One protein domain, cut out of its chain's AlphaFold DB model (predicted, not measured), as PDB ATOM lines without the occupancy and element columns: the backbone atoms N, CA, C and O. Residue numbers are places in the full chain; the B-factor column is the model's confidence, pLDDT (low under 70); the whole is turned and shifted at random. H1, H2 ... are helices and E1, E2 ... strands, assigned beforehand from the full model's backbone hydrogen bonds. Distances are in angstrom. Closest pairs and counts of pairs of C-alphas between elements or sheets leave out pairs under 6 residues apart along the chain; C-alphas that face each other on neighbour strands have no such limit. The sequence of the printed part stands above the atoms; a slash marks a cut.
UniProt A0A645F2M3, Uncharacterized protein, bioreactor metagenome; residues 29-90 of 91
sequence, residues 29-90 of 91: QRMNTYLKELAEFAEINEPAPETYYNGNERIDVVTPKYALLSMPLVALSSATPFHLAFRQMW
ATOM      1  N   GLN A  29     -52.163  28.712 -46.346       81.88
ATOM      2  CA  GLN A  29     -51.961  27.284 -46.084       81.88
ATOM      3  C   GLN A  29     -52.456  26.418 -47.252       81.88
ATOM      4  O   GLN A  29     -51.682  25.645 -47.806       81.88
ATOM      5  N   ARG A  30     -53.710  26.611 -47.687       87.25
ATOM      6  CA  ARG A  30     -54.279  25.904 -48.851       87.25
ATOM      7  C   ARG A  30     -53.533  26.196 -50.154       87.25
ATOM      8  O   ARG A  30     -53.362  25.289 -50.957       87.25
ATOM      9  N   MET A  31     -53.063  27.429 -50.352       86.94
ATOM     10  CA  MET A  31     -52.231  27.775 -51.511       86.94
ATOM     11  C   MET A  31     -50.962  26.918 -51.555       86.94
ATOM     12  O   MET A  31     -50.635  26.364 -52.599       86.94
ATOM     13  N   ASN A  32     -50.270  26.771 -50.421       85.38
ATOM     14  CA  ASN A  32     -49.066  25.943 -50.352       85.38
ATOM     15  C   ASN A  32     -49.366  24.478 -50.682       85.38
ATOM     16  O   ASN A  32     -48.594  23.872 -51.414       85.38
ATOM     17  N   THR A  33     -50.481  23.925 -50.195       87.94
ATOM     18  CA  THR A  33     -50.895  22.555 -50.533       87.94
ATOM     19  C   THR A  33     -51.057  22.377 -52.041       87.94
ATOM     20  O   THR A  33     -50.415  21.504 -52.616       87.94
ATOM     21  N   TYR A  34     -51.809  23.263 -52.702       89.00
ATOM     22  CA  TYR A  34     -52.016  23.173 -54.150       89.00
ATOM     23  C   TYR A  34     -50.722  23.330 -54.954       89.00
ATOM     24  O   TYR A  34     -50.548  22.657 -55.964       89.00
ATOM     25  N   LEU A  35     -49.792  24.184 -54.519       87.19
ATOM     26  CA  LEU A  35     -48.491  24.315 -55.182       87.19
ATOM     27  C   LEU A  35     -47.674  23.021 -55.115       87.19
ATOM     28  O   LEU A  35     -47.039  22.661 -56.103       87.19
ATOM     29  N   LYS A  36     -47.702  22.323 -53.973       85.81
ATOM     30  CA  LYS A  36     -47.006  21.043 -53.804       85.81
ATOM     31  C   LYS A  36     -47.627  19.951 -54.667       85.81
ATOM     32  O   LYS A  36     -46.894  19.285 -55.384       85.81
ATOM     33  N   GLU A  37     -48.955  19.832 -54.656       89.44
ATOM     34  CA  GLU A  37     -49.688  18.860 -55.481       89.44
ATOM     35  C   GLU A  37     -49.430  19.086 -56.978       89.44
ATOM     36  O   GLU A  37     -49.107  18.155 -57.709       89.44
ATOM     37  N   LEU A  38     -49.504  20.338 -57.448       89.69
ATOM     38  CA  LEU A  38     -49.223  20.667 -58.849       89.69
ATOM     39  C   LEU A  38     -47.771  20.375 -59.240       89.69
ATOM     40  O   LEU A  38     -47.519  19.946 -60.363       89.69
ATOM     41  N   ALA A  39     -46.819  20.613 -58.339       86.25
ATOM     42  CA  ALA A  39     -45.413  20.316 -58.581       86.25
ATOM     43  C   ALA A  39     -45.114  18.809 -58.573       86.25
ATOM     44  O   ALA A  39     -44.270  18.366 -59.349       86.25
ATOM     45  N   GLU A  40     -45.821  18.035 -57.748       86.75
ATOM     46  CA  GLU A  40     -45.784  16.572 -57.763       86.75
ATOM     47  C   GLU A  40     -46.334  16.029 -59.091       86.75
ATOM     48  O   GLU A  40     -45.671  15.225 -59.744       86.75
ATOM     49  N   PHE A  41     -47.477  16.547 -59.562       90.19
ATOM     50  CA  PHE A  41     -48.026  16.204 -60.883       90.19
ATOM     51  C   PHE A  41     -47.123  16.625 -62.047       90.19
ATOM     52  O   PHE A  41     -47.130  15.982 -63.092       90.19
ATOM     53  N   ALA A  42     -46.359  17.705 -61.883       88.31
ATOM     54  CA  ALA A  42     -45.368  18.158 -62.856       88.31
ATOM     55  C   ALA A  42     -44.022  17.415 -62.740       88.31
ATOM     56  O   ALA A  42     -43.055  17.819 -63.384       88.31
ATOM     57  N   GLU A  43     -43.951  16.368 -61.911       86.69
ATOM     58  CA  GLU A  43     -42.770  15.529 -61.688       86.69
ATOM     59  C   GLU A  43     -41.527  16.317 -61.233       86.69
ATOM     60  O   GLU A  43     -40.385  15.928 -61.494       86.69
ATOM     61  N   ILE A  44     -41.722  17.415 -60.490       83.94
ATOM     62  CA  ILE A  44     -40.641  18.222 -59.897       83.94
ATOM     63  C   ILE A  44     -40.116  17.513 -58.636       83.94
ATOM     64  O   ILE A  44     -40.221  17.988 -57.501       83.94
ATOM     65  N   ASN A  45     -39.544  16.334 -58.857       82.44
ATOM     66  CA  ASN A  45     -39.129  15.378 -57.834       82.44
ATOM     67  C   ASN A  45     -37.610  15.340 -57.636       82.44
ATOM     68  O   ASN A  45     -37.107  14.433 -56.977       82.44
ATOM     69  N   GLU A  46     -36.876  16.309 -58.198       82.12
ATOM     70  CA  GLU A  46     -35.425  16.420 -58.020       82.12
ATOM     71  C   GLU A  46     -35.069  16.305 -56.525       82.12
ATOM     72  O   GLU A  46     -35.615  17.058 -55.709       82.12
ATOM     73  N   PRO A  47     -34.195  15.358 -56.137       81.12
ATOM     74  CA  PRO A  47     -33.806  15.204 -54.747       81.12
ATOM     75  C   PRO A  47     -32.968  16.411 -54.325       81.12
ATOM     76  O   PRO A  47     -31.918  16.683 -54.908       81.12
ATOM     77  N   ALA A  48     -33.424  17.127 -53.301       78.25
ATOM     78  CA  ALA A  48     -32.672  18.204 -52.678       78.25
ATOM     79  C   ALA A  48     -32.010  17.659 -51.400       78.25
ATOM     80  O   ALA A  48     -32.721  17.324 -50.444       78.25
ATOM     81  N   PRO A  49     -30.669  17.509 -51.370       78.44
ATOM     82  CA  PRO A  49     -29.965  17.128 -50.156       78.44
ATOM     83  C   PRO A  49     -29.938  18.312 -49.189       78.44
ATOM     84  O   PRO A  49     -29.534  19.419 -49.548       78.44
ATOM     85  N   GLU A  50     -30.343  18.068 -47.949       75.75
ATOM     86  CA  GLU A  50     -30.365  19.069 -46.893       75.75
ATOM     87  C   GLU A  50     -29.614  18.560 -45.678       75.75
ATOM     88  O   GLU A  50     -29.826  17.445 -45.206       75.75
ATOM     89  N   THR A  51     -28.732  19.405 -45.162       78.44
ATOM     90  CA  THR A  51     -27.878  19.067 -44.030       78.44
ATOM     91  C   THR A  51     -28.109  20.114 -42.961       78.44
ATOM     92  O   THR A  51     -27.870  21.300 -43.210       78.44
ATOM     93  N   TYR A  52     -28.595  19.707 -41.794       78.12
ATOM     94  CA  TYR A  52     -28.853  20.633 -40.698       78.12
ATOM     95  C   TYR A  52     -28.403  20.069 -39.360       78.12
ATOM     96  O   TYR A  52     -28.172  18.872 -39.209       78.12
ATOM     97  N   TYR A  53     -28.246  20.972 -38.397       79.75
ATOM     98  CA  TYR A  53     -27.766  20.651 -37.064       79.75
ATOM     99  C   TYR A  53     -28.919  20.776 -36.074       79.75
ATOM    100  O   TYR A  53     -29.591  21.808 -36.043       79.75
ATOM    101  N   ASN A  54     -29.150  19.727 -35.289       80.19
ATOM    102  CA  ASN A  54     -30.005  19.772 -34.110       80.19
ATOM    103  C   ASN A  54     -29.107  19.688 -32.869       80.19
ATOM    104  O   ASN A  54     -28.601  18.619 -32.524       80.19
ATOM    105  N   GLY A  55     -28.817  20.836 -32.252       83.75
ATOM    106  CA  GLY A  55     -27.782  20.928 -31.221       83.75
ATOM    107  C   GLY A  55     -26.413  20.489 -31.760       83.75
ATOM    108  O   GLY A  55     -25.855  21.148 -32.636       83.75
ATOM    109  N   ASN A  56     -25.894  19.366 -31.251       81.44
ATOM    110  CA  ASN A  56     -24.622  18.763 -31.678       81.44
ATOM    111  C   ASN A  56     -24.777  17.655 -32.734       81.44
ATOM    112  O   ASN A  56     -23.769  17.168 -33.251       81.44
ATOM    113  N   GLU A  57     -26.001  17.230 -33.047       80.56
ATOM    114  CA  GLU A  57     -26.244  16.160 -34.011       80.56
ATOM    115  C   GLU A  57     -26.384  16.726 -35.422       80.56
ATOM    116  O   GLU A  57     -27.146  17.664 -35.670       80.56
ATOM    117  N   ARG A  58     -25.646  16.134 -36.364       84.19
ATOM    118  CA  ARG A  58     -25.783  16.411 -37.792       84.19
ATOM    119  C   ARG A  58     -26.808  15.451 -38.384       84.19
ATOM    120  O   ARG A  58     -26.636  14.239 -38.292       84.19
ATOM    121  N   ILE A  59     -27.833  16.002 -39.022       83.44
ATOM    122  CA  ILE A  59     -28.878  15.236 -39.697       83.44
ATOM    123  C   ILE A  59     -28.824  15.571 -41.187       83.44
ATOM    124  O   ILE A  59     -28.971  16.731 -41.581       83.44
ATOM    125  N   ASP A  60     -28.624  14.543 -42.008       82.81
ATOM    126  CA  ASP A  60     -28.661  14.633 -43.463       82.81
ATOM    127  C   ASP A  60     -29.985  14.014 -43.953       82.81
ATOM    128  O   ASP A  60     -30.267  12.839 -43.707       82.81
ATOM    129  N   VAL A  61     -30.830  14.813 -44.611       80.81
ATOM    130  CA  VAL A  61     -32.138  14.388 -45.138       80.81
ATOM    131  C   VAL A  61     -32.189  14.670 -46.631       80.81
ATOM    132  O   VAL A  61     -31.773  15.730 -47.092       80.81
ATOM    133  N   VAL A  62     -32.731  13.726 -47.395       80.12
ATOM    134  CA  VAL A  62     -33.047  13.936 -48.807       80.12
ATOM    135  C   VAL A  62     -34.544  14.169 -48.919       80.12
ATOM    136  O   VAL A  62     -35.335  13.269 -48.636       80.12
ATOM    137  N   THR A  63     -34.925  15.379 -49.320       80.75
ATOM    138  CA  THR A  63     -36.327  15.768 -49.495       80.75
ATOM    139  C   THR A  63     -36.574  16.050 -50.975       80.75
ATOM    140  O   THR A  63     -35.744  16.702 -51.614       80.75
ATOM    141  N   PRO A  64     -37.681  15.581 -51.571       79.12
ATOM    142  CA  PRO A  64     -37.978  15.924 -52.951       79.12
ATOM    143  C   PRO A  64     -38.367  17.405 -53.070       79.12
ATOM    144  O   PRO A  64     -39.046  17.962 -52.201       79.12
ATOM    145  N   LYS A  65     -37.951  18.052 -54.163       78.75
ATOM    146  CA  LYS A  65     -38.078  19.506 -54.365       78.75
ATOM    147  C   LYS A  65     -39.508  20.032 -54.233       78.75
ATOM    148  O   LYS A  65     -39.698  21.089 -53.629       78.75
ATOM    149  N   TYR A  66     -40.515  19.296 -54.712       78.19
ATOM    150  CA  TYR A  66     -41.921  19.686 -54.554       78.19
ATOM    151  C   TYR A  66     -42.322  19.883 -53.085       78.19
ATOM    152  O   TYR A  66     -43.066  20.809 -52.772       78.19
ATOM    153  N   ALA A  67     -41.798  19.077 -52.157       77.81
ATOM    154  CA  ALA A  67     -42.184  19.130 -50.749       77.81
ATOM    155  C   ALA A  67     -41.657  20.386 -50.036       77.81
ATOM    156  O   ALA A  67     -42.229  20.806 -49.020       77.81
ATOM    157  N   LEU A  68     -40.620  21.012 -50.595       78.44
ATOM    158  CA  LEU A  68     -40.039  22.261 -50.110       78.44
ATOM    159  C   LEU A  68     -40.841  23.486 -50.575       78.44
ATOM    160  O   LEU A  68     -40.835  24.519 -49.905       78.44
ATOM    161  N   LEU A  69     -41.596  23.378 -51.673       75.94
ATOM    162  CA  LEU A  69     -42.322  24.506 -52.252       75.94
ATOM    163  C   LEU A  69     -43.339  25.095 -51.269       75.94
ATOM    164  O   LEU A  69     -44.284  24.451 -50.815       75.94
ATOM    165  N   SER A  70     -43.142  26.365 -50.943       71.94
ATOM    166  CA  SER A  70     -44.066  27.171 -50.155       71.94
ATOM    167  C   SER A  70     -43.964  28.627 -50.601       71.94
ATOM    168  O   SER A  70     -42.934  29.053 -51.118       71.94
ATOM    169  N   MET A  71     -45.031  29.406 -50.426       59.00
ATOM    170  CA  MET A  71     -45.108  30.805 -50.864       59.00
ATOM    171  C   MET A  71     -43.940  31.681 -50.345       59.00
ATOM    172  O   MET A  71     -43.359  32.403 -51.155       59.00
ATOM    173  N   PRO A  72     -43.485  31.581 -49.074       58.25
ATOM    174  CA  PRO A  72     -42.266  32.273 -48.664       58.25
ATOM    175  C   PRO A  72     -41.017  31.769 -49.404       58.25
ATOM    176  O   PRO A  72     -40.182  32.579 -49.781       58.25
ATOM    177  N   LEU A  73     -40.901  30.465 -49.688       49.00
ATOM    178  CA  LEU A  73     -39.749  29.898 -50.403       49.00
ATOM    179  C   LEU A  73     -39.664  30.366 -51.869       49.00
ATOM    180  O   LEU A  73     -38.567  30.584 -52.375       49.00
ATOM    181  N   VAL A  74     -40.800  30.583 -52.543       53.69
ATOM    182  CA  VAL A  74     -40.830  31.088 -53.934       53.69
ATOM    183  C   VAL A  74     -40.308  32.528 -54.026       53.69
ATOM    184  O   VAL A  74     -39.681  32.891 -55.018       53.69
ATOM    185  N   ALA A  75     -40.526  33.344 -52.993       42.62
ATOM    186  CA  ALA A  75     -40.012  34.715 -52.935       42.62
ATOM    187  C   ALA A  75     -38.562  34.803 -52.416       42.62
ATOM    188  O   ALA A  75     -37.880  35.790 -52.685       42.62
ATOM    189  N   LEU A  76     -38.089  33.788 -51.683       38.34
ATOM    190  CA  LEU A  76     -36.868  33.836 -50.870       38.34
ATOM    191  C   LEU A  76     -35.784  32.843 -51.328       38.34
ATOM    192  O   LEU A  76     -35.042  32.304 -50.512       38.34
ATOM    193  N   SER A  77     -35.649  32.612 -52.634       42.19
ATOM    194  CA  SER A  77     -34.605  31.740 -53.205       42.19
ATOM    195  C   SER A  77     -33.154  32.205 -52.932       42.19
ATOM    196  O   SER A  77     -32.223  31.570 -53.424       42.19
ATOM    197  N   SER A  78     -32.918  33.293 -52.186       37.94
ATOM    198  CA  SER A  78     -31.582  33.862 -51.962       37.94
ATOM    199  C   SER A  78     -31.063  33.844 -50.521       37.94
ATOM    200  O   SER A  78     -29.876  34.097 -50.337       37.94
ATOM    201  N   ALA A  79     -31.859  33.532 -49.493       47.94
ATOM    202  CA  ALA A  79     -31.329  33.510 -48.129       47.94
ATOM    203  C   ALA A  79     -32.203  32.688 -47.180       47.94
ATOM    204  O   ALA A  79     -33.297  33.099 -46.816       47.94
ATOM    205  N   THR A  80     -31.648  31.587 -46.678       51.44
ATOM    206  CA  THR A  80     -32.183  30.726 -45.607       51.44
ATOM    207  C   THR A  80     -33.404  29.856 -45.962       51.44
ATOM    208  O   THR A  80     -34.491  30.371 -46.225       51.44
ATOM    209  N   PRO A  81     -33.282  28.517 -45.881       58.22
ATOM    210  CA  PRO A  81     -34.429  27.622 -45.969       58.22
ATOM    211  C   PRO A  81     -35.325  27.773 -44.728       58.22
ATOM    212  O   PRO A  81     -35.070  27.197 -43.672       58.22
ATOM    213  N   PHE A  82     -36.393  28.569 -44.843       52.50
ATOM    214  CA  PHE A  82     -37.389  28.793 -43.783       52.50
ATOM    215  C   PHE A  82     -38.006  27.484 -43.259       52.50
ATOM    216  O   PHE A  82     -38.353  27.377 -42.084       52.50
ATOM    217  N   HIS A  83     -38.099  26.452 -44.104       57.44
ATOM    218  CA  HIS A  83     -38.570  25.130 -43.690       57.44
ATOM    219  C   HIS A  83     -37.600  24.434 -42.726       57.44
ATOM    220  O   HIS A  83     -38.051  23.700 -41.852       57.44
ATOM    221  N   LEU A  84     -36.296  24.700 -42.832       58.31
ATOM    222  CA  LEU A  84     -35.268  24.158 -41.942       58.31
ATOM    223  C   LEU A  84     -35.392  24.772 -40.544       58.31
ATOM    224  O   LEU A  84     -35.357  24.054 -39.550       58.31
ATOM    225  N   ALA A  85     -35.633  26.084 -40.480       55.75
ATOM    226  CA  ALA A  85     -35.903  26.792 -39.230       55.75
ATOM    227  C   ALA A  85     -37.217  26.322 -38.583       55.75
ATOM    228  O   ALA A  85     -37.264  26.075 -37.381       55.75
ATOM    229  N   PHE A  86     -38.275  26.124 -39.377       55.16
ATOM    230  CA  PHE A  86     -39.548  25.604 -38.871       55.16
ATOM    231  C   PHE A  86     -39.423  24.162 -38.348       55.16
ATOM    232  O   PHE A  86     -40.039  23.822 -37.342       55.16
ATOM    233  N   ARG A  87     -38.599  23.324 -38.991       57.19
ATOM    234  CA  ARG A  87     -38.355  21.934 -38.578       57.19
ATOM    235  C   ARG A  87     -37.470  21.828 -37.333       57.19
ATOM    236  O   ARG A  87     -37.709  20.946 -36.523       57.19
ATOM    237  N   GLN A  88     -36.502  22.730 -37.158       56.69
ATOM    238  CA  GLN A  88     -35.693  22.823 -35.934       56.69
ATOM    239  C   GLN A  88     -36.492  23.334 -34.730       56.69
ATOM    240  O   GLN A  88     -36.166  23.002 -33.604       56.69
ATOM    241  N   MET A  89     -37.533  24.139 -34.951       52.47
ATOM    242  CA  MET A  89     -38.346  24.699 -33.865       52.47
ATOM    243  C   MET A  89     -39.432  23.732 -33.349       52.47
ATOM    244  O   MET A  89     -40.082  24.025 -32.350       52.47
ATOM    245  N   TRP A  90     -39.646  22.609 -34.043       44.69
ATOM    246  CA  TRP A  90     -40.648  21.575 -33.737       44.69
ATOM    247  C   TRP A  90     -40.028  20.190 -33.442       44.69
ATOM    248  O   TRP A  90     -40.750  19.190 -33.425       44.69
TER     249      TRP A  90
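This is residues 29 to 90 of the 91 residues of an uncharacterized protein of bioreactor metagenome (UniProt A0A645F2M3). What does the model look like? A long two-stranded hairpin, E1 and E2, reaches out to one end, and the longest helix, H1, stands at the other end, with the short helix H2 between them. Past H2 the rest of the printed part makes two more short helices, H3 near H1 and H4 near E1, and residues 74 to 80, of which 74 and 75 belong to H3, stick out and stand free. What is it made of? The printed part has 62 residues with four named helices and two strands, in the order H1 E1 E2 H2 H3 H4; the class is mixed, helices and strands, and the sheet E1 - E2 is antiparallel. How compact is it? It is only just compact, close to loose, with a radius of gyration of the C-alphas of 12.5 A, and elongated, spanning 37 by 22 by 20 A.

How are the strands paired? E1, residues 47 to 54, and E2, residues 57 to 64, are a hairpin, antiparallel at 156 degrees; N 50 and O 61 are within hydrogen-bond range at 2.9 A, as are N 59 and O 52 at 2.9 A. What comes near the hairpin? H4, residues 82 to 88, is nearest to E1 at the C-alphas of Asn 54 and Gln 88, 6.7 A apart, while E2 and H4 are apart. How do the other helices stand? H1, residues 29 to 41, touches H2, residues 65 to 68, with residues 36 to 40 alone; their closest C-alphas, of Lys 36 and Tyr 66, are 5.3 A apart. H3, residues 71 to 75, is close to H1 but not clearly touching, with the closest C-alphas, of Asn 32 and Met 71, 6.3 A apart. What do the helix backbones show? Every O i to N i+4 pair is within hydrogen-bond range in H1 and H4; H3 has 0 of 1, beside 2 of 2 O i to N i+3 pairs, and H2 is too short for an O i to N i+4 pair.

Where do the strands run? E1 is 21.5 A long from C-alpha 47 at (-33.806, 15.204, -54.747), and E2 is 22.3 A long. Where are the helices? H1 is 18.9 A long from C-alpha 29 at (-51.961, 27.284, -46.084), H2 5.4 A and H3 6.7 A. H4 is 10.0 A long and ends at C-alpha 88, (-35.693, 22.823, -35.934).

How large is it? The two C-alphas farthest apart, of Phe 41 and Asn 56, are 37.5 A apart. Are there cuts or long links? The printed part has no cut, and no link is long. Where is confidence low? Residues 71 to 90 have pLDDT under 70; the mean of the printed part is 72.5.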